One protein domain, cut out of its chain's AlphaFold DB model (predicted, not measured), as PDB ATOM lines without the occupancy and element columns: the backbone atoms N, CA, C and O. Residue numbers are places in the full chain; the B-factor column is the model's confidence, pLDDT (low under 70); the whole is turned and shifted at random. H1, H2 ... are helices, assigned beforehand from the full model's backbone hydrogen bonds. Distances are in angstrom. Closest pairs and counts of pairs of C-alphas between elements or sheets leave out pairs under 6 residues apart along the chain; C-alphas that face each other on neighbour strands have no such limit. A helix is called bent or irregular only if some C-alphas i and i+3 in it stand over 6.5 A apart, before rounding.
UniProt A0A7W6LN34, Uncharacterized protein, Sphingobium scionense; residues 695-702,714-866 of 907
ATOM      1  N   SER A 695     163.091 188.052 128.817       90.62
ATOM      2  CA  SER A 695     164.123 188.269 127.792       90.62
ATOM      3  C   SER A 695     164.333 189.758 127.474       90.62
ATOM      4  O   SER A 695     165.464 190.218 127.323       90.62
ATOM      5  N   LEU A 696     163.252 190.542 127.376       91.19
ATOM      6  CA  LEU A 696     163.336 191.993 127.176       91.19
ATOM      7  C   LEU A 696     163.925 192.709 128.397       91.19
ATOM      8  O   LEU A 696     164.691 193.660 128.232       91.19
ATOM      9  N   SER A 697     163.593 192.245 129.600       93.06
ATOM     10  CA  SER A 697     164.117 192.764 130.864       93.06
ATOM     11  C   SER A 697     165.624 192.517 130.970       93.06
ATOM     12  O   SER A 697     166.378 193.435 131.286       93.06
ATOM     13  N   ASP A 698     166.086 191.320 130.599       93.38
ATOM     14  CA  ASP A 698     167.508 190.969 130.532       93.38
ATOM     15  C   ASP A 698     168.273 191.859 129.551       93.38
ATOM     16  O   ASP A 698     169.360 192.351 129.868       93.38
ATOM     17  N   LEU A 699     167.695 192.114 128.371       92.12
ATOM     18  CA  LEU A 699     168.277 193.021 127.382       92.12
ATOM     19  C   LEU A 699     168.325 194.468 127.889       92.12
ATOM     20  O   LEU A 699     169.328 195.149 127.677       92.12
ATOM     21  N   ALA A 700     167.281 194.934 128.578       94.06
ATOM     22  CA  ALA A 700     167.235 196.268 129.175       94.06
ATOM     23  C   ALA A 700     168.306 196.443 130.265       94.06
ATOM     24  O   ALA A 700     169.086 197.396 130.221       94.06
ATOM     25  N   VAL A 701     168.416 195.478 131.181       93.06
ATOM     26  CA  VAL A 701     169.465 195.447 132.214       93.06
ATOM     27  C   VAL A 701     170.857 195.389 131.582       93.06
ATOM     28  O   VAL A 701     171.772 196.085 132.023       93.06
ATOM     29  N   ALA A 702     171.046 194.580 130.535       92.75
ATOM     30  CA  ALA A 702     172.315 194.500 129.820       92.75
ATOM     31  C   ALA A 702     172.679 195.828 129.136       92.75
ATOM     32  O   ALA A 702     173.837 196.241 129.204       92.75
ATOM     33  N   ALA A 714     163.907 203.723 128.371       96.12
ATOM     34  CA  ALA A 714     163.268 203.451 129.658       96.12
ATOM     35  C   ALA A 714     161.751 203.697 129.602       96.12
ATOM     36  O   ALA A 714     160.967 202.874 130.076       96.12
ATOM     37  N   TYR A 715     161.320 204.783 128.953       95.38
ATOM     38  CA  TYR A 715     159.900 205.065 128.755       95.38
ATOM     39  C   TYR A 715     159.229 204.057 127.812       95.38
ATOM     40  O   TYR A 715     158.153 203.549 128.114       95.38
ATOM     41  N   ARG A 716     159.851 203.699 126.681       95.62
ATOM     42  CA  ARG A 716     159.290 202.671 125.780       95.62
ATOM     43  C   ARG A 716     159.185 201.320 126.479       95.62
ATOM     44  O   ARG A 716     158.149 200.672 126.371       95.62
ATOM     45  N   TYR A 717     160.211 200.934 127.233       95.31
ATOM     46  CA  TYR A 717     160.210 199.728 128.054       95.31
ATOM     47  C   TYR A 717     159.060 199.740 129.068       95.31
ATOM     48  O   TYR A 717     158.320 198.764 129.170       95.31
ATOM     49  N   SER A 718     158.828 200.865 129.751       93.81
ATOM     50  CA  SER A 718     157.745 200.966 130.733       93.81
ATOM     51  C   SER A 718     156.346 200.910 130.113       93.81
ATOM     52  O   SER A 718     155.419 200.374 130.717       93.81
ATOM     53  N   ARG A 719     156.185 201.399 128.878       92.62
ATOM     54  CA  ARG A 719     154.944 201.235 128.105       92.62
ATOM     55  C   ARG A 719     154.712 199.785 127.684       92.62
ATOM     56  O   ARG A 719     153.564 199.354 127.654       92.62
ATOM     57  N   VAL A 720     155.776 199.041 127.373       90.62
ATOM     58  CA  VAL A 720     155.680 197.601 127.083       90.62
ATOM     59  C   VAL A 720     155.326 196.822 128.352       90.62
ATOM     60  O   VAL A 720     154.457 195.964 128.281       90.62
ATOM     61  N   ALA A 721     155.893 197.170 129.511       90.44
ATOM     62  CA  ALA A 721     155.513 196.579 130.800       90.44
ATOM     63  C   ALA A 721     153.999 196.687 131.071       90.44
ATOM     64  O   ALA A 721     153.372 195.698 131.443       90.44
ATOM     65  N   GLU A 722     153.409 197.870 130.827       87.06
ATOM     66  CA  GLU A 722     151.959 198.095 130.954       87.06
ATOM     67  C   GLU A 722     151.143 197.141 130.066       87.06
ATOM     68  O   GLU A 722     150.091 196.658 130.481       87.06
ATOM     69  N   LEU A 723     151.623 196.870 128.848       84.88
ATOM     70  CA  LEU A 723     150.971 195.954 127.914       84.88
ATOM     71  C   LEU A 723     151.114 194.495 128.363       84.88
ATOM     72  O   LEU A 723     150.140 193.757 128.324       84.88
ATOM     73  N   VAL A 724     152.312 194.086 128.783       84.50
ATOM     74  CA  VAL A 724     152.617 192.703 129.180       84.50
ATOM     75  C   VAL A 724     151.782 192.285 130.382       84.50
ATOM     76  O   VAL A 724     151.155 191.231 130.342       84.50
ATOM     77  N   PHE A 725     151.746 193.112 131.426       82.50
ATOM     78  CA  PHE A 725     150.993 192.836 132.653       82.50
ATOM     79  C   PHE A 725     149.501 192.604 132.403       82.50
ATOM     80  O   PHE A 725     148.874 191.836 133.119       82.50
ATOM     81  N   ALA A 726     148.929 193.232 131.370       75.75
ATOM     82  CA  ALA A 726     147.523 193.042 131.023       75.75
ATOM     83  C   ALA A 726     147.183 191.598 130.611       75.75
ATOM     84  O   ALA A 726     146.005 191.284 130.527       75.75
ATOM     85  N   TYR A 727     148.185 190.750 130.353       74.00
ATOM     86  CA  TYR A 727     148.026 189.360 129.920       74.00
ATOM     87  C   TYR A 727     148.803 188.371 130.809       74.00
ATOM     88  O   TYR A 727     149.137 187.279 130.359       74.00
ATOM     89  N   THR A 728     149.188 188.746 132.035       74.81
ATOM     90  CA  THR A 728     149.846 187.809 132.963       74.81
ATOM     91  C   THR A 728     149.560 188.132 134.425       74.81
ATOM     92  O   THR A 728     149.665 189.273 134.866       74.81
ATOM     93  N   GLU A 729     149.289 187.094 135.214       69.75
ATOM     94  CA  GLU A 729     149.242 187.188 136.679       69.75
ATOM     95  C   GLU A 729     150.644 187.134 137.316       69.75
ATOM     96  O   GLU A 729     150.838 187.479 138.484       69.75
ATOM     97  N   HIS A 730     151.645 186.685 136.557       76.56
ATOM     98  CA  HIS A 730     153.025 186.519 136.996       76.56
ATOM     99  C   HIS A 730     153.899 187.595 136.352       76.56
ATOM    100  O   HIS A 730     154.435 187.417 135.257       76.56
ATOM    101  N   PHE A 731     154.021 188.730 137.039       84.44
ATOM    102  CA  PHE A 731     154.817 189.872 136.596       84.44
ATOM    103  C   PHE A 731     155.900 190.215 137.623       84.44
ATOM    104  O   PHE A 731     155.600 190.520 138.781       84.44
ATOM    105  N   ASP A 732     157.168 190.182 137.206       87.31
ATOM    106  CA  ASP A 732     158.287 190.544 138.079       87.31
ATOM    107  C   ASP A 732     158.440 192.068 138.163       87.31
ATOM    108  O   ASP A 732     159.161 192.716 137.393       87.31
ATOM    109  N   TRP A 733     157.733 192.649 139.130       88.06
ATOM    110  CA  TRP A 733     157.779 194.075 139.438       88.06
ATOM    111  C   TRP A 733     159.184 194.563 139.782       88.06
ATOM    112  O   TRP A 733     159.609 195.612 139.295       88.06
ATOM    113  N   ALA A 734     159.911 193.814 140.612       88.50
ATOM    114  CA  ALA A 734     161.212 194.236 141.108       88.50
ATOM    115  C   ALA A 734     162.240 194.267 139.972       88.50
ATOM    116  O   ALA A 734     162.983 195.244 139.837       88.50
ATOM    117  N   TYR A 735     162.245 193.237 139.123       91.38
ATOM    118  CA  TYR A 735     163.147 193.166 137.980       91.38
ATOM    119  C   TYR A 735     162.815 194.218 136.919       91.38
ATOM    120  O   TYR A 735     163.715 194.893 136.416       91.38
ATOM    121  N   SER A 736     161.526 194.451 136.663       92.81
ATOM    122  CA  SER A 736     161.068 195.480 135.722       92.81
ATOM    123  C   SER A 736     161.468 196.888 136.165       92.81
ATOM    124  O   SER A 736     161.974 197.675 135.368       92.81
ATOM    125  N   VAL A 737     161.287 197.202 137.451       93.75
ATOM    126  CA  VAL A 737     161.681 198.497 138.023       93.75
ATOM    127  C   VAL A 737     163.201 198.662 138.018       93.75
ATOM    128  O   VAL A 737     163.700 199.736 137.678       93.75
ATOM    129  N   LYS A 738     163.951 197.598 138.327       92.88
ATOM    130  CA  LYS A 738     165.413 197.601 138.220       92.88
ATOM    131  C   LYS A 738     165.868 197.890 136.789       92.88
ATOM    132  O   LYS A 738     166.743 198.726 136.606       92.88
ATOM    133  N   ALA A 739     165.270 197.249 135.785       95.12
ATOM    134  CA  ALA A 739     165.600 197.490 134.382       95.12
ATOM    135  C   ALA A 739     165.366 198.956 133.975       95.12
ATOM    136  O   ALA A 739     166.184 199.536 133.267       95.12
ATOM    137  N   ILE A 740     164.293 199.587 134.468       95.81
ATOM    138  CA  ILE A 740     164.032 201.019 134.247       95.81
ATOM    139  C   ILE A 740     165.138 201.877 134.871       95.81
ATOM    140  O   ILE A 740     165.649 202.774 134.204       95.81
ATOM    141  N   ALA A 741     165.528 201.587 136.116       94.94
ATOM    142  CA  ALA A 741     166.608 202.300 136.798       94.94
ATOM    143  C   ALA A 741     167.967 202.114 136.097       94.94
ATOM    144  O   ALA A 741     168.718 203.075 135.968       94.94
ATOM    145  N   ASP A 742     168.257 200.905 135.604       94.88
ATOM    146  CA  ASP A 742     169.480 200.594 134.855       94.88
ATOM    147  C   ASP A 742     169.525 201.328 133.502       94.88
ATOM    148  O   ASP A 742     170.594 201.747 133.061       94.88
ATOM    149  N   LEU A 743     168.375 201.497 132.835       96.31
ATOM    150  CA  LEU A 743     168.270 202.235 131.573       96.31
ATOM    151  C   LEU A 743     168.347 203.756 131.761       96.31
ATOM    152  O   LEU A 743     168.950 204.443 130.935       96.31
ATOM    153  N   SER A 744     167.680 204.289 132.787       96.50
ATOM    154  CA  SER A 744     167.652 205.720 133.096       96.50
ATOM    155  C   SER A 744     167.267 205.957 134.555       96.50
ATOM    156  O   SER A 744     166.084 205.996 134.912       96.50
ATOM    157  N   ALA A 745     168.274 206.173 135.400       94.19
ATOM    158  CA  ALA A 745     168.075 206.499 136.806       94.19
ATOM    159  C   ALA A 745     167.203 207.758 137.025       94.19
ATOM    160  O   ALA A 745     166.269 207.679 137.832       94.19
ATOM    161  N   PRO A 746     167.395 208.878 136.290       94.38
ATOM    162  CA  PRO A 746     166.558 210.070 136.452       94.38
ATOM    163  C   PRO A 746     165.096 209.851 136.048       94.38
ATOM    164  O   PRO A 746     164.197 210.415 136.666       94.38
ATOM    165  N   SER A 747     164.837 209.016 135.032       95.69
ATOM    166  CA  SER A 747     163.469 208.757 134.558       95.69
ATOM    167  C   SER A 747     162.694 207.795 135.461       95.69
ATOM    168  O   SER A 747     161.462 207.788 135.427       95.69
ATOM    169  N   GLY A 748     163.386 206.981 136.265       94.38
ATOM    170  CA  GLY A 748     162.782 205.959 137.123       94.38
ATOM    171  C   GLY A 748     161.656 206.482 138.026       94.38
ATOM    172  O   GLY A 748     160.540 205.963 137.933       94.38
ATOM    173  N   PRO A 749     161.883 207.526 138.849       92.81
ATOM    174  CA  PRO A 749     160.843 208.110 139.699       92.81
ATOM    175  C   PRO A 749     159.641 208.646 138.912       92.81
ATOM    176  O   PRO A 749     158.497 208.426 139.307       92.81
ATOM    177  N   THR A 750     159.874 209.300 137.770       94.50
ATOM    178  CA  THR A 750     158.802 209.844 136.920       94.50
ATOM    179  C   THR A 750     157.955 208.736 136.299       94.50
ATOM    180  O   THR A 750     156.726 208.820 136.290       94.50
ATOM    181  N   ILE A 751     158.597 207.674 135.805       95.31
ATOM    182  CA  ILE A 751     157.908 206.506 135.250       95.31
ATOM    183  C   ILE A 751     157.091 205.806 136.337       95.31
ATOM    184  O   ILE A 751     155.934 205.459 136.098       95.31
ATOM    185  N   LEU A 752     157.659 205.639 137.534       92.56
ATOM    186  CA  LEU A 752     156.963 204.994 138.637       92.56
ATOM    187  C   LEU A 752     155.751 205.810 139.110       92.56
ATOM    188  O   LEU A 752     154.684 205.242 139.321       92.56
ATOM    189  N   SER A 753     155.895 207.133 139.211       91.06
ATOM    190  CA  SER A 753     154.784 208.037 139.529       91.06
ATOM    191  C   SER A 753     153.631 207.864 138.531       91.06
ATOM    192  O   SER A 753     152.500 207.575 138.915       91.06
ATOM    193  N   ARG A 754     153.941 207.859 137.225       92.12
ATOM    194  CA  ARG A 754     152.954 207.595 136.166       92.12
ATOM    195  C   ARG A 754     152.281 206.226 136.315       92.12
ATOM    196  O   ARG A 754     151.091 206.093 136.032       92.12
ATOM    197  N   TRP A 755     153.038 205.195 136.678       91.81
ATOM    198  CA  TRP A 755     152.498 203.856 136.903       91.81
ATOM    199  C   TRP A 755     151.520 203.815 138.081       91.81
ATOM    200  O   TRP A 755     150.481 203.161 137.978       91.81
ATOM    201  N   ILE A 756     151.809 204.537 139.162       87.38
ATOM    202  CA  ILE A 756     150.919 204.652 140.324       87.38
ATOM    203  C   ILE A 756     149.656 205.446 139.951       87.38
ATOM    204  O   ILE A 756     148.548 204.961 140.184       87.38
ATOM    205  N   ASP A 757     149.795 206.589 139.271       88.31
ATOM    206  CA  ASP A 757     148.665 207.429 138.830       88.31
ATOM    207  C   ASP A 757     147.691 206.674 137.917       88.31
ATOM    208  O   ASP A 757     146.471 206.836 137.988       88.31
ATOM    209  N   ARG A 758     148.224 205.798 137.056       86.75
ATOM    210  CA  ARG A 758     147.430 204.949 136.154       86.75
ATOM    211  C   ARG A 758     146.851 203.712 136.842       86.75
ATOM    212  O   ARG A 758     146.219 202.906 136.163       86.75
ATOM    213  N   ARG A 759     147.071 203.546 138.154       82.62
ATOM    214  CA  ARG A 759     146.727 202.344 138.937       82.62
ATOM    215  C   ARG A 759     147.301 201.058 138.340       82.62
ATOM    216  O   ARG A 759     146.712 199.992 138.466       82.62
ATOM    217  N   PHE A 760     148.435 201.182 137.656       82.44
ATOM    218  CA  PHE A 760     149.151 200.060 137.073       82.44
ATOM    219  C   PHE A 760     150.013 199.368 138.132       82.44
ATOM    220  O   PHE A 760     149.956 198.153 138.267       82.44
ATOM    221  N   ALA A 761     150.770 200.146 138.908       78.75
ATOM    222  CA  ALA A 761     151.624 199.647 139.981       78.75
ATOM    223  C   ALA A 761     151.041 199.960 141.363       78.75
ATOM    224  O   ALA A 761     150.390 200.988 141.562       78.75
ATOM    225  N   HIS A 762     151.341 199.104 142.340       72.94
ATOM    226  CA  HIS A 762     151.068 199.367 143.750       72.94
ATOM    227  C   HIS A 762     152.331 199.861 144.463       72.94
ATOM    228  O   HIS A 762     153.330 199.144 144.555       72.94
ATOM    229  N   GLU A 763     152.249 201.077 145.015       64.12
ATOM    230  CA  GLU A 763     153.338 201.772 145.717       64.12
ATOM    231  C   GLU A 763     154.106 200.896 146.730       64.12
ATOM    232  O   GLU A 763     155.344 200.926 146.685       64.12
ATOM    233  N   PRO A 764     153.451 200.068 147.580       71.81
ATOM    234  CA  PRO A 764     154.151 199.367 148.652       71.81
ATOM    235  C   PRO A 764     155.219 198.376 148.187       71.81
ATOM    236  O   PRO A 764     156.124 198.073 148.964       71.81
ATOM    237  N   ASP A 765     155.132 197.882 146.949       71.50
ATOM    238  CA  ASP A 765     156.046 196.870 146.410       71.50
ATOM    239  C   ASP A 765     157.031 197.462 145.374       71.50
ATOM    240  O   ASP A 765     158.193 197.044 145.287       71.50
ATOM    241  N   THR A 766     156.626 198.490 144.620       86.38
ATOM    242  CA  THR A 766     157.434 199.035 143.514       86.38
ATOM    243  C   THR A 766     158.398 200.147 143.922       86.38
ATOM    244  O   THR A 766     159.517 200.194 143.407       86.38
ATOM    245  N   LEU A 767     158.020 201.015 144.869       89.75
ATOM    246  CA  LEU A 767     158.897 202.095 145.345       89.75
ATOM    247  C   LEU A 767     160.162 201.556 146.042       89.75
ATOM    248  O   LEU A 767     161.259 201.991 145.679       89.75
ATOM    249  N   PRO A 768     160.081 200.566 146.958       90.06
ATOM    250  CA  PRO A 768     161.277 199.981 147.560       90.06
ATOM    251  C   PRO A 768     162.240 199.380 146.533       90.06
ATOM    252  O   PRO A 768     163.454 199.507 146.691       90.06
ATOM    253  N   SER A 769     161.703 198.770 145.471       91.12
ATOM    254  CA  SER A 769     162.492 198.163 144.393       91.12
ATOM    255  C   SER A 769     163.294 199.210 143.614       91.12
ATOM    256  O   SER A 769     164.478 199.001 143.348       91.12
ATOM    257  N   LEU A 770     162.688 200.366 143.312       92.94
ATOM    258  CA  LEU A 770     163.361 201.476 142.627       92.94
ATOM    259  C   LEU A 770     164.501 202.040 143.475       92.94
ATOM    260  O   LEU A 770     165.627 202.172 143.002       92.94
ATOM    261  N   ILE A 771     164.221 202.334 144.744       92.62
ATOM    262  CA  ILE A 771     165.212 202.900 145.662       92.62
ATOM    263  C   ILE A 771     166.355 201.910 145.919       92.62
ATOM    264  O   ILE A 771     167.519 202.311 145.951       92.62
ATOM    265  N   GLU A 772     166.061 200.609 146.054       90.06
ATOM    266  CA  GLU A 772     167.103 199.583 146.171       90.06
ATOM    267  C   GLU A 772     167.969 199.523 144.906       90.06
ATOM    268  O   GLU A 772     169.192 199.411 145.037       90.06
ATOM    269  N   ALA A 773     167.382 199.633 143.710       91.31
ATOM    270  CA  ALA A 773     168.118 199.658 142.446       91.31
ATOM    271  C   ALA A 773     169.026 200.896 142.338       91.31
ATOM    272  O   ALA A 773     170.240 200.732 142.222       91.31
ATOM    273  N   LEU A 774     168.483 202.108 142.508       93.19
ATOM    274  CA  LEU A 774     169.243 203.367 142.444       93.19
ATOM    275  C   LEU A 774     170.400 203.395 143.455       93.19
ATOM    276  O   LEU A 774     171.539 203.708 143.106       93.19
ATOM    277  N   ALA A 775     170.149 202.969 144.697       90.75
ATOM    278  CA  ALA A 775     171.187 202.897 145.722       90.75
ATOM    279  C   ALA A 775     172.216 201.779 145.467       90.75
ATOM    280  O   ALA A 775     173.354 201.878 145.919       90.75
ATOM    281  N   SER A 776     171.840 200.684 144.786       87.69
ATOM    282  CA  SER A 776     172.800 199.638 144.373       87.69
ATOM    283  C   SER A 776     173.712 200.137 143.263       87.69
ATOM    284  O   SER A 776     174.887 199.782 143.212       87.69
ATOM    285  N   ASN A 777     173.136 200.938 142.374       88.19
ATOM    286  CA  ASN A 777     173.777 201.444 141.183       88.19
ATOM    287  C   ASN A 777     174.692 202.638 141.470       88.19
ATOM    288  O   ASN A 777     175.590 202.882 140.666       88.19
ATOM    289  N   GLY A 778     174.516 203.305 142.615       88.62
ATOM    290  CA  GLY A 778     175.250 204.511 142.999       88.62
ATOM    291  C   GLY A 778     174.588 205.809 142.528       88.62
ATOM    292  O   GLY A 778     175.172 206.871 142.709       88.62
ATOM    293  N   ASP A 779     173.382 205.729 141.961       90.44
ATOM    294  CA  ASP A 779     172.629 206.877 141.436       90.44
ATOM    295  C   ASP A 779     171.854 207.625 142.536       90.44
ATOM    296  O   ASP A 779     171.398 208.747 142.334       90.44
ATOM    297  N   LEU A 780     171.702 207.001 143.707       93.19
ATOM    298  CA  LEU A 780     171.130 207.596 144.911       93.19
ATOM    299  C   LEU A 780     172.042 207.302 146.101       93.19
ATOM    300  O   LEU A 780     172.369 206.138 146.357       93.19
ATOM    301  N   ASP A 781     172.419 208.339 146.850       92.12
ATOM    302  CA  ASP A 781     173.202 208.161 148.070       92.12
ATOM    303  C   ASP A 781     172.396 207.304 149.066       92.12
ATOM    304  O   ASP A 781     171.238 207.614 149.372       92.12
ATOM    305  N   PRO A 782     172.963 206.211 149.609       90.12
ATOM    306  CA  PRO A 782     172.288 205.403 150.618       90.12
ATOM    307  C   PRO A 782     171.809 206.184 151.854       90.12
ATOM    308  O   PRO A 782     170.873 205.734 152.522       90.12
ATOM    309  N   ARG A 783     172.439 207.325 152.165       89.25
ATOM    310  CA  ARG A 783     172.039 208.253 153.235       89.25
ATOM    311  C   ARG A 783     170.761 209.020 152.893       89.25
ATOM    312  O   ARG A 783     169.975 209.294 153.792       89.25
ATOM    313  N   ASP A 784     170.499 209.276 151.618       90.94
ATOM    314  CA  ASP A 784     169.236 209.870 151.169       90.94
ATOM    315  C   ASP A 784     168.151 208.795 151.045       90.94
ATOM    316  O   ASP A 784     167.010 208.990 151.463       90.94
ATOM    317  N   ALA A 785     168.519 207.601 150.567       90.06
ATOM    318  CA  ALA A 785     167.601 206.472 150.427       90.06
ATOM    319  C   ALA A 785     166.947 206.059 151.760       90.06
ATOM    320  O   ALA A 785     165.762 205.726 151.798       90.06
ATOM    321  N   ILE A 786     167.697 206.078 152.870       89.25
ATOM    322  CA  ILE A 786     167.162 205.703 154.190       89.25
ATOM    323  C   ILE A 786     166.145 206.724 154.727       89.25
ATOM    324  O   ILE A 786     165.271 206.356 155.515       89.25
ATOM    325  N   CYS A 787     166.193 207.975 154.263       88.62
ATOM    326  CA  CYS A 787     165.231 209.013 154.640       88.62
ATOM    327  C   CYS A 787     163.824 208.759 154.076       88.62
ATOM    328  O   CYS A 787     162.867 209.355 154.563       88.62
ATOM    329  N   LEU A 788     163.675 207.844 153.108       88.62
ATOM    330  CA  LEU A 788     162.389 207.472 152.503       88.62
ATOM    331  C   LEU A 788     161.622 206.391 153.284       88.62
ATOM    332  O   LEU A 788     160.455 206.137 153.004       88.62
ATOM    333  N   LEU A 789     162.229 205.781 154.306       86.88
ATOM    334  CA  LEU A 789     161.572 204.773 155.150       86.88
ATOM    335  C   LEU A 789     160.205 205.177 155.752       86.88
ATOM    336  O   LEU A 789     159.401 204.268 155.987       86.88
ATOM    337  N   PRO A 790     159.916 206.464 156.047       86.62
ATOM    338  CA  PRO A 790     158.607 206.886 156.542       86.62
ATOM    339  C   PRO A 790     157.444 206.724 155.554       86.62
ATOM    340  O   PRO A 790     156.307 206.701 156.017       86.62
ATOM    341  N   PHE A 791     157.694 206.609 154.243       84.62
ATOM    342  CA  PHE A 791     156.639 206.302 153.269       84.62
ATOM    343  C   PHE A 791     156.082 204.891 153.509       84.62
ATOM    344  O   PHE A 791     156.833 203.976 153.875       84.62
ATOM    345  N   ASP A 792     154.775 204.709 153.309       79.56
ATOM    346  CA  ASP A 792     154.094 203.437 153.570       79.56
ATOM    347  C   ASP A 792     154.403 202.398 152.483       79.56
ATOM    348  O   ASP A 792     153.681 202.229 151.504       79.56
ATOM    349  N   ALA A 793     155.531 201.701 152.648       82.38
ATOM    350  CA  ALA A 793     155.963 200.660 151.727       82.38
ATOM    351  C   ALA A 793     156.658 199.481 152.423       82.38
ATOM    352  O   ALA A 793     157.106 199.543 153.578       82.38
ATOM    353  N   ARG A 794     156.787 198.362 151.700       83.38
ATOM    354  CA  ARG A 794     157.445 197.133 152.168       83.38
ATOM    355  C   ARG A 794     158.964 197.231 152.036       83.38
ATOM    356  O   ARG A 794     159.611 196.507 151.286       83.38
ATOM    357  N   TRP A 795     159.551 198.140 152.806       85.31
ATOM    358  CA  TRP A 795     160.980 198.434 152.757       85.31
ATOM    359  C   TRP A 795     161.873 197.252 153.181       85.31
ATOM    360  O   TRP A 795     161.653 196.660 154.248       85.31
ATOM    361  N   PRO A 796     162.988 196.980 152.470       85.75
ATOM    362  CA  PRO A 796     164.064 196.117 152.955       85.75
ATOM    363  C   PRO A 796     164.924 196.857 154.002       85.75
ATOM    364  O   PRO A 796     166.112 197.127 153.808       85.75
ATOM    365  N   ARG A 797     164.313 197.182 155.150       87.06
ATOM    366  CA  ARG A 797     164.821 198.109 156.185       87.06
ATOM    367  C   ARG A 797     166.274 197.851 156.602       87.06
ATOM    368  O   ARG A 797     167.080 198.773 156.668       87.06
ATOM    369  N   THR A 798     166.631 196.591 156.847       86.19
ATOM    370  CA  THR A 798     167.985 196.210 157.294       86.19
ATOM    371  C   THR A 798     169.041 196.332 156.194       86.19
ATOM    372  O   THR A 798     170.198 196.632 156.494       86.19
ATOM    373  N   LYS A 799     168.672 196.135 154.920       87.31
ATOM    374  CA  LYS A 799     169.588 196.328 153.787       87.31
ATOM    375  C   LYS A 799     169.906 197.810 153.588       87.31
ATOM    376  O   LYS A 799     171.078 198.150 153.434       87.31
ATOM    377  N   LEU A 800     168.886 198.673 153.632       87.69
ATOM    378  CA  LEU A 800     169.057 200.125 153.498       87.69
ATOM    379  C   LEU A 800     169.908 200.689 154.637       87.69
ATOM    380  O   LEU A 800     170.893 201.372 154.369       87.69
ATOM    381  N   LEU A 801     169.629 200.293 155.887       90.06
ATOM    382  CA  LEU A 801     170.451 200.675 157.039       90.06
ATOM    383  C   LEU A 801     171.921 200.280 156.857       90.06
ATOM    384  O   LEU A 801     172.814 201.098 157.056       90.06
ATOM    385  N   ARG A 802     172.186 199.036 156.439       90.12
ATOM    386  CA  ARG A 802     173.556 198.561 156.194       90.12
ATOM    387  C   ARG A 802     174.288 199.433 155.172       90.12
ATOM    388  O   ARG A 802     175.472 199.701 155.351       90.12
ATOM    389  N   ARG A 803     173.619 199.824 154.084       88.75
ATOM    390  CA  ARG A 803     174.224 200.656 153.034       88.75
ATOM    391  C   ARG A 803     174.470 202.083 153.518       88.75
ATOM    392  O   ARG A 803     175.571 202.581 153.318       88.75
ATOM    393  N   ALA A 804     173.507 202.681 154.218       90.19
ATOM    394  CA  ALA A 804     173.650 204.014 154.800       90.19
ATOM    395  C   ALA A 804     174.817 204.079 155.798       90.19
ATOM    396  O   ALA A 804     175.665 204.957 155.693       90.19
ATOM    397  N   LEU A 805     174.942 203.095 156.698       89.88
ATOM    398  CA  LEU A 805     176.051 203.030 157.660       89.88
ATOM    399  C   LEU A 805     177.420 202.850 156.989       89.88
ATOM    400  O   LEU A 805     178.417 203.369 157.485       89.88
ATOM    401  N   LYS A 806     177.482 202.126 155.863       88.12
ATOM    402  CA  LYS A 806     178.716 201.989 155.076       88.12
ATOM    403  C   LYS A 806     179.113 203.292 154.382       88.12
ATOM    404  O   LYS A 806     180.304 203.578 154.329       88.12
ATOM    405  N   ALA A 807     178.142 204.044 153.861       87.19
ATOM    406  CA  ALA A 807     178.369 205.321 153.184       87.19
ATOM    407  C   ALA A 807     178.676 206.472 154.164       87.19
ATOM    408  O   ALA A 807     179.406 207.396 153.821       87.19
ATOM    409  N   ALA A 808     178.150 206.400 155.389       87.44
ATOM    410  CA  ALA A 808     178.309 207.417 156.422       87.44
ATOM    411  C   ALA A 808     179.694 207.401 157.102       87.44
ATOM    412  O   ALA A 808     180.287 206.341 157.354       87.44
ATOM    413  N   ASN A 809     180.174 208.591 157.476       85.50
ATOM    414  CA  ASN A 809     181.352 208.777 158.334       85.50
ATOM    415  C   ASN A 809     181.020 208.565 159.833       85.50
ATOM    416  O   ASN A 809     179.877 208.306 160.199       85.50
ATOM    417  N   GLY A 810     182.019 208.643 160.722       79.31
ATOM    418  CA  GLY A 810     181.860 208.291 162.143       79.31
ATOM    419  C   GLY A 810     180.715 209.014 162.871       79.31
ATOM    420  O   GLY A 810     179.932 208.364 163.560       79.31
ATOM    421  N   ALA A 811     180.573 210.329 162.682       83.50
ATOM    422  CA  ALA A 811     179.495 211.107 163.298       83.50
ATOM    423  C   ALA A 811     178.133 210.828 162.634       83.50
ATOM    424  O   ALA A 811     177.131 210.608 163.320       83.50
ATOM    425  N   GLU A 812     178.102 210.742 161.300       84.81
ATOM    426  CA  GLU A 812     176.890 210.442 160.527       84.81
ATOM    427  C   GLU A 812     176.330 209.044 160.828       84.81
ATOM    428  O   GLU A 812     175.112 208.853 160.838       84.81
ATOM    429  N   ARG A 813     177.188 208.054 161.117       87.44
ATOM    430  CA  ARG A 813     176.762 206.692 161.488       87.44
ATOM    431  C   ARG A 813     175.939 206.682 162.769       87.44
ATOM    432  O   ARG A 813     174.911 206.008 162.822       87.44
ATOM    433  N   VAL A 814     176.368 207.440 163.780       85.62
ATOM    434  CA  VAL A 814     175.655 207.560 165.062       85.62
ATOM    435  C   VAL A 814     174.297 208.229 164.849       85.62
ATOM    436  O   VAL A 814     173.281 207.732 165.336       85.62
ATOM    437  N   GLN A 815     174.254 209.302 164.056       86.88
ATOM    438  CA  GLN A 815     173.010 210.005 163.738       86.88
ATOM    439  C   GLN A 815     172.029 209.128 162.941       86.88
ATOM    440  O   GLN A 815     170.853 209.032 163.301       86.88
ATOM    441  N   THR A 816     172.516 208.438 161.906       87.19
ATOM    442  CA  THR A 816     171.722 207.520 161.070       87.19
ATOM    443  C   THR A 816     171.134 206.384 161.909       87.19
ATOM    444  O   THR A 816     169.952 206.058 161.788       87.19
ATOM    445  N   ALA A 817     171.935 205.803 162.808       86.44
ATOM    446  CA  ALA A 817     171.491 204.756 163.722       86.44
ATOM    447  C   ALA A 817     170.388 205.241 164.674       86.44
ATOM    448  O   ALA A 817     169.355 204.580 164.802       86.44
ATOM    449  N   ALA A 818     170.572 206.410 165.294       87.12
ATOM    450  CA  ALA A 818     169.592 206.986 166.213       87.12
ATOM    451  C   ALA A 818     168.248 207.267 165.515       87.12
ATOM    452  O   ALA A 818     167.179 206.922 166.032       87.12
ATOM    453  N   GLN A 819     168.288 207.839 164.307       87.31
ATOM    454  CA  GLN A 819     167.088 208.102 163.509       87.31
ATOM    455  C   GLN A 819     166.387 206.806 163.081       87.31
ATOM    456  O   GLN A 819     165.165 206.695 163.218       87.31
ATOM    457  N   PHE A 820     167.146 205.794 162.648       89.12
ATOM    458  CA  PHE A 820     166.584 204.497 162.280       89.12
ATOM    459  C   PHE A 820     165.906 203.806 163.469       89.12
ATOM    460  O   PHE A 820     164.791 203.312 163.322       89.12
ATOM    461  N   ILE A 821     166.529 203.793 164.656       87.06
ATOM    462  CA  ILE A 821     165.935 203.199 165.867       87.06
ATOM    463  C   ILE A 821     164.618 203.906 166.218       87.06
ATOM    464  O   ILE A 821     163.628 203.244 166.548       87.06
ATOM    465  N   ARG A 822     164.567 205.240 166.093       85.88
ATOM    466  CA  ARG A 822     163.347 206.026 166.330       85.88
ATOM    467  C   ARG A 822     162.221 205.654 165.362       85.88
ATOM    468  O   ARG A 822     161.085 205.490 165.807       85.88
ATOM    469  N   TYR A 823     162.529 205.488 164.076       86.69
ATOM    470  CA  TYR A 823     161.582 204.992 163.072       86.69
ATOM    471  C   TYR A 823     161.126 203.557 163.388       86.69
ATOM    472  O   TYR A 823     159.935 203.289 163.528       86.69
ATOM    473  N   ALA A 824     162.076 202.646 163.596       84.50
ATOM    474  CA  ALA A 824     161.841 201.220 163.805       84.50
ATOM    475  C   ALA A 824     160.953 200.913 165.023       84.50
ATOM    476  O   ALA A 824     160.187 199.946 165.003       84.50
ATOM    477  N   ARG A 825     160.999 201.755 166.064       82.88
ATOM    478  CA  ARG A 825     160.092 201.681 167.222       82.88
ATOM    479  C   ARG A 825     158.620 201.840 166.849       82.88
ATOM    480  O   ARG A 825     157.778 201.214 167.483       82.88
ATOM    481  N   ARG A 826     158.317 202.661 165.841       79.81
ATOM    482  CA  ARG A 826     156.945 202.930 165.384       79.81
ATOM    483  C   ARG A 826     156.417 201.863 164.423       79.81
ATOM    484  O   ARG A 826     155.211 201.729 164.290       79.81
ATOM    485  N   CYS A 827     157.297 201.082 163.795       71.06
ATOM    486  CA  CYS A 827     156.931 200.081 162.786       71.06
ATOM    487  C   CYS A 827     156.805 198.642 163.322       71.06
ATOM    488  O   CYS A 827     156.725 197.716 162.521       71.06
ATOM    489  N   HIS A 828     156.818 198.441 164.647       68.50
ATOM    490  CA  HIS A 828     156.669 197.132 165.308       68.50
ATOM    491  C   HIS A 828     157.536 196.002 164.705       68.50
ATOM    492  O   HIS A 828     157.030 194.935 164.357       68.50
ATOM    493  N   LEU A 829     158.855 196.213 164.590       79.50
ATOM    494  CA  LEU A 829     159.784 195.149 164.175       79.50
ATOM    495  C   LEU A 829     159.760 193.962 165.149       79.50
ATOM    496  O   LEU A 829     159.639 194.134 166.365       79.50
ATOM    497  N   ASP A 830     159.944 192.754 164.618       81.38
ATOM    498  CA  ASP A 830     160.034 191.552 165.437       81.38
ATOM    499  C   ASP A 830     161.403 191.423 166.142       81.38
ATOM    500  O   ASP A 830     162.377 192.125 165.855       81.38
ATOM    501  N   ALA A 831     161.493 190.496 167.098       81.56
ATOM    502  CA  ALA A 831     162.722 190.278 167.858       81.56
ATOM    503  C   ALA A 831     163.911 189.830 166.981       81.56
ATOM    504  O   ALA A 831     165.063 190.059 167.349       81.56
ATOM    505  N   LYS A 832     163.661 189.179 165.834       85.00
ATOM    506  CA  LYS A 832     164.709 188.697 164.922       85.00
ATOM    507  C   LYS A 832     165.299 189.858 164.123       85.00
ATOM    508  O   LYS A 832     166.514 189.918 163.951       85.00
ATOM    509  N   ASP A 833     164.464 190.777 163.663       83.06
ATOM    510  CA  ASP A 833     164.882 191.955 162.921       83.06
ATOM    511  C   ASP A 833     165.598 192.963 163.823       83.06
ATOM    512  O   ASP A 833     166.633 193.488 163.417       83.06
ATOM    513  N   TRP A 834     165.169 193.133 165.081       88.19
ATOM    514  CA  TRP A 834     165.930 193.921 166.064       88.19
ATOM    515  C   TRP A 834     167.324 193.347 166.354       88.19
ATOM    516  O   TRP A 834     168.275 194.117 166.483       88.19
ATOM    517  N   ARG A 835     167.486 192.012 166.394       86.94
ATOM    518  CA  ARG A 835     168.822 191.388 166.492       86.94
ATOM    519  C   ARG A 835     169.689 191.729 165.287       86.94
ATOM    520  O   ARG A 835     170.801 192.204 165.471       86.94
ATOM    521  N   LYS A 836     169.159 191.588 164.066       87.69
ATOM    522  CA  LYS A 836     169.895 191.970 162.848       87.69
ATOM    523  C   LYS A 836     170.321 193.438 162.882       87.69
ATOM    524  O   LYS A 836     171.421 193.753 162.451       87.69
ATOM    525  N   VAL A 837     169.463 194.337 163.369       88.38
ATOM    526  CA  VAL A 837     169.803 195.761 163.532       88.38
ATOM    527  C   VAL A 837     170.940 195.930 164.542       88.38
ATOM    528  O   VAL A 837     171.911 196.615 164.237       88.38
ATOM    529  N   ALA A 838     170.874 195.269 165.700       88.12
ATOM    530  CA  ALA A 838     171.932 195.322 166.709       88.12
ATOM    531  C   ALA A 838     173.287 194.805 166.191       88.12
ATOM    532  O   ALA A 838     174.322 195.404 166.489       88.12
ATOM    533  N   ASP A 839     173.275 193.735 165.394       89.81
ATOM    534  CA  ASP A 839     174.475 193.174 164.765       89.81
ATOM    535  C   ASP A 839     175.069 194.149 163.734       89.81
ATOM    536  O   ASP A 839     176.285 194.333 163.670       89.81
ATOM    537  N   LEU A 840     174.213 194.818 162.945       90.88
ATOM    538  CA  LEU A 840     174.643 195.829 161.972       90.88
ATOM    539  C   LEU A 840     175.285 197.043 162.645       90.88
ATOM    540  O   LEU A 840     176.315 197.515 162.169       90.88
ATOM    541  N   LEU A 841     174.710 197.524 163.749       89.50
ATOM    542  CA  LEU A 841     175.250 198.658 164.503       89.50
ATOM    543  C   LEU A 841     176.610 198.327 165.127       89.50
ATOM    544  O   LEU A 841     177.562 199.087 164.940       89.50
ATOM    545  N   ALA A 842     176.735 197.151 165.758       88.12
ATOM    546  CA  ALA A 842     178.012 196.675 166.294       88.12
ATOM    547  C   ALA A 842     179.083 196.556 165.202       88.12
ATOM    548  O   ALA A 842     180.194 197.055 165.371       88.12
ATOM    549  N   GLY A 843     178.738 195.955 164.058       86.19
ATOM    550  CA  GLY A 843     179.654 195.806 162.925       86.19
ATOM    551  C   GLY A 843     180.084 197.131 162.281       86.19
ATOM    552  O   GLY A 843     181.079 197.164 161.563       86.19
ATOM    553  N   SER A 844     179.359 198.226 162.525       85.00
ATOM    554  CA  SER A 844     179.693 199.576 162.043       85.00
ATOM    555  C   SER A 844     180.363 200.470 163.096       85.00
ATOM    556  O   SER A 844     180.655 201.629 162.789       85.00
ATOM    557  N   GLY A 845     180.636 199.946 164.299       83.62
ATOM    558  CA  GLY A 845     181.274 200.684 165.396       83.62
ATOM    559  C   GLY A 845     180.347 201.671 166.114       83.62
ATOM    560  O   GLY A 845     180.828 202.638 166.697       83.62
ATOM    561  N   VAL A 846     179.028 201.457 166.047       87.38
ATOM    562  CA  VAL A 846     178.004 202.294 166.694       87.38
ATOM    563  C   VAL A 846     177.432 201.559 167.906       87.38
ATOM    564  O   VAL A 846     177.289 200.335 167.875       87.38
ATOM    565  N   ASP A 847     177.082 202.289 168.971       86.56
ATOM    566  CA  ASP A 847     176.431 201.696 170.143       86.56
ATOM    567  C   ASP A 847     175.139 200.961 169.744       86.56
ATOM    568  O   ASP A 847     174.259 201.507 169.077       86.56
ATOM    569  N   ASN A 848     175.036 199.694 170.146       86.62
ATOM    570  CA  ASN A 848     173.928 198.809 169.808       86.62
ATOM    571  C   ASN A 848     173.082 198.404 171.027       86.62
ATOM    572  O   ASN A 848     172.116 197.649 170.867       86.62
ATOM    573  N   ARG A 849     173.413 198.891 172.234       84.81
ATOM    574  CA  ARG A 849     172.752 198.511 173.499       84.81
ATOM    575  C   ARG A 849     171.238 198.678 173.437       84.81
ATOM    576  O   ARG A 849     170.494 197.796 173.864       84.81
ATOM    577  N   GLU A 850     170.777 199.780 172.854       83.56
ATOM    578  CA  GLU A 850     169.354 200.087 172.707       83.56
ATOM    579  C   GLU A 850     168.626 199.070 171.809       83.56
ATOM    580  O   GLU A 850     167.565 198.562 172.180       83.56
ATOM    581  N   ALA A 851     169.221 198.688 170.674       83.44
ATOM    582  CA  ALA A 851     168.664 197.680 169.770       83.44
ATOM    583  C   ALA A 851     168.672 196.269 170.394       83.44
ATOM    584  O   ALA A 851     167.702 195.523 170.245       83.44
ATOM    585  N   VAL A 852     169.723 195.915 171.149       84.06
ATOM    586  CA  VAL A 852     169.806 194.648 171.905       84.06
ATOM    587  C   VAL A 852     168.715 194.571 172.975       84.06
ATOM    588  O   VAL A 852     168.058 193.535 173.121       84.06
ATOM    589  N   ASN A 853     168.485 195.665 173.704       84.25
ATOM    590  CA  ASN A 853     167.447 195.733 174.730       84.25
ATOM    591  C   ASN A 853     166.046 195.601 174.122       84.25
ATOM    592  O   ASN A 853     165.228 194.839 174.640       84.25
ATOM    593  N   LEU A 854     165.787 196.249 172.981       83.44
ATOM    594  CA  LEU A 854     164.530 196.096 172.242       83.44
ATOM    595  C   LEU A 854     164.350 194.660 171.722       83.44
ATOM    596  O   LEU A 854     163.286 194.072 171.912       83.44
ATOM    597  N   ALA A 855     165.395 194.032 171.176       82.62
ATOM    598  CA  ALA A 855     165.340 192.630 170.760       82.62
ATOM    599  C   ALA A 855     164.958 191.685 171.916       82.62
ATOM    600  O   ALA A 855     164.156 190.767 171.730       82.62
ATOM    601  N   ARG A 856     165.510 191.914 173.118       80.00
ATOM    602  CA  ARG A 856     165.180 191.142 174.330       80.00
ATOM    603  C   ARG A 856     163.758 191.415 174.816       80.00
ATOM    604  O   ARG A 856     163.051 190.463 175.131       80.00
ATOM    605  N   ALA A 857     163.319 192.674 174.835       78.12
ATOM    606  CA  ALA A 857     161.973 193.051 175.267       78.12
ATOM    607  C   ALA A 857     160.886 192.397 174.396       78.12
ATOM    608  O   ALA A 857     159.961 191.779 174.921       78.12
ATOM    609  N   TYR A 858     161.040 192.437 173.069       73.44
ATOM    610  CA  TYR A 858     160.095 191.813 172.133       73.44
ATOM    611  C   TYR A 858     160.164 190.275 172.141       73.44
ATOM    612  O   TYR A 858     159.144 189.611 171.942       73.44
ATOM    613  N   TRP A 859     161.337 189.687 172.412       67.69
ATOM    614  CA  TRP A 859     161.475 188.242 172.628       67.69
ATOM    615  C   TRP A 859     160.742 187.796 173.895       67.69
ATOM    616  O   TRP A 859     159.955 186.850 173.862       67.69
ATOM    617  N   ASN A 860     160.940 188.528 174.993       63.34
ATOM    618  CA  ASN A 860     160.304 188.249 176.272       63.34
ATOM    619  C   ASN A 860     158.790 188.449 176.200       63.34
ATOM    620  O   ASN A 860     158.078 187.606 176.721       63.34
ATOM    621  N   PHE A 861     158.281 189.458 175.486       58.41
ATOM    622  CA  PHE A 861     156.838 189.660 175.285       58.41
ATOM    623  C   PHE A 861     156.175 188.500 174.515       58.41
ATOM    624  O   PHE A 861     155.078 188.066 174.863       58.41
ATOM    625  N   ARG A 862     156.864 187.925 173.513       51.09
ATOM    626  CA  ARG A 862     156.417 186.704 172.812       51.09
ATOM    627  C   ARG A 862     156.478 185.461 173.699       51.09
ATOM    628  O   ARG A 862     155.562 184.646 173.652       51.09
ATOM    629  N   CYS A 863     157.524 185.313 174.511       46.47
ATOM    630  CA  CYS A 863     157.611 184.230 175.491       46.47
ATOM    631  C   CYS A 863     156.539 184.372 176.578       46.47
ATOM    632  O   CYS A 863     155.956 183.375 176.972       46.47
ATOM    633  N   TRP A 864     156.223 185.593 177.013       39.53
ATOM    634  CA  TRP A 864     155.201 185.873 178.021       39.53
ATOM    635  C   TRP A 864     153.784 185.657 177.475       39.53
ATOM    636  O   TRP A 864     152.961 185.081 178.175       39.53
ATOM    637  N   SER A 865     153.500 186.000 176.211       40.03
ATOM    638  CA  SER A 865     152.218 185.656 175.566       40.03
ATOM    639  C   SER A 865     152.090 184.152 175.259       40.03
ATOM    640  O   SER A 865     150.998 183.582 175.346       40.03
ATOM    641  N   ALA A 866     153.208 183.471 174.980       38.59
ATOM    642  CA  ALA A 866     153.272 182.014 174.856       38.59
ATOM    643  C   ALA A 866     153.139 181.289 176.214       38.59
ATOM    644  O   ALA A 866     152.515 180.233 176.273       38.59
TER     645      ALA A 866
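Overview. This is residues 695 to 702 and 714 to 866 of the 907 residues of an uncharacterized protein of Sphingobium scionense (UniProt A0A7W6LN34). What shape do these atoms make? The ten helices follow one another as a zigzag row, each running the opposite way to the one before, side by side or slightly crossed, from H1 and H2 at one end to H10 at the other. H3, H4 and H5 pack together near the first end, H6 and H7 join them to the second group, and there H8 and H9 pack on H7 and H10 packs on H9. What is it built of, and how large is it? The printed part has 161 residues with ten named helices, H1 to H10 in chain order, and no named strand; its class is all helix. It is only just compact, close to loose, with a radius of gyration of the C-alphas of 18.2 A and spans of 50 by 41 by 26 A.

Along the chain. Where does the first half of the row lie? H1 is residues 695 to 702, with C-alpha 695 at (164.123, 188.269, 127.792), and H2 is residues 714 to 725. H3 is residues 733 to 743, H4 residues 747 to 757, and H5 residues 763 to 777, 20.9 A from first to last C-alpha. H5 is neither bent nor irregular, but only just: C-alphas 764 and 767 are 6.4 A apart. Where does the second half lie? H6 is residues 782 to 788, beginning with C-alpha 782 at (172.288, 205.403, 150.618), and H7 is residues 797 to 807. H8, residues 810 to 826, is 25.7 A long, and H9, residues 831 to 843, is 18.5 A long. H10, residues 849 to 866, is the longest by residues, with 18, and measures 25.6 A to C-alpha 866 at (153.272, 182.014, 174.856).

Arrangement. What does H1 touch? H1 touches H3 at a steep tilt of 44 degrees, the same way, with the closest C-alphas, those of Val 701 and Ala 739, 4.9 A apart. H3 is the hub and touches four helices, H1, H2, H4 and H5; its closest C-alphas to H5 are Ala 734 and Ser 769, 5.3 A. How does the row go on from H2? Seven helices, H2, H3, H4, H5, H7, H8 and H9, form a bundle, a group of helices side by side. H4 and H5 are a hairpin at a shallow tilt of 3 degrees, closest at the C-alphas of Ile 756 and Glu 763, 6.6 A, while H5 and H6 only just touch, with 3 pairs of C-alphas within 8 A, through residues 771 to 775 of H5 alone. What stands beyond H6? H6 and H7 touch, with the C-alphas of Pro 782 and Ala 804 closest at 4.6 A, and H7 and H8 are a hairpin, closest at Leu 805 and Arg 813, whose C-alphas are 5.3 A apart. H7 touches H9 with the C-alphas of Arg 802 and Leu 840 closest at 6.5 A, and H9 touches H10 with those of Ala 831 and Ala 855 closest at 4.6 A; H1 and H10 are apart. What do the backbone N and O atoms show? Every O i to N i+4 pair is within hydrogen-bond range in H1, H2, H3, H4, H7, H9 and H10. The count is 9 of 11 in H5, 11 of 13 in H8 and 1 of 3 in H6, where 2 of 4 O i to N i+3 pairs are within range.

Size, cuts and confidence. How far does it reach? The two C-alphas farthest apart, those of Arg 716 and Trp 864, are 55.0 A apart. Is it printed whole? Residues 703 to 713 are cut out, between H1 and H2, and C-alphas 702 and 714 are 12.7 A apart across the cut. Of the links that are printed whole, H2 to H3 and H6 to H7 are short and the other six are tight. Where is confidence low? The mean pLDDT of the printed part is 85.3, and residues 729, 763, 828 and 859 to 866 are under 70.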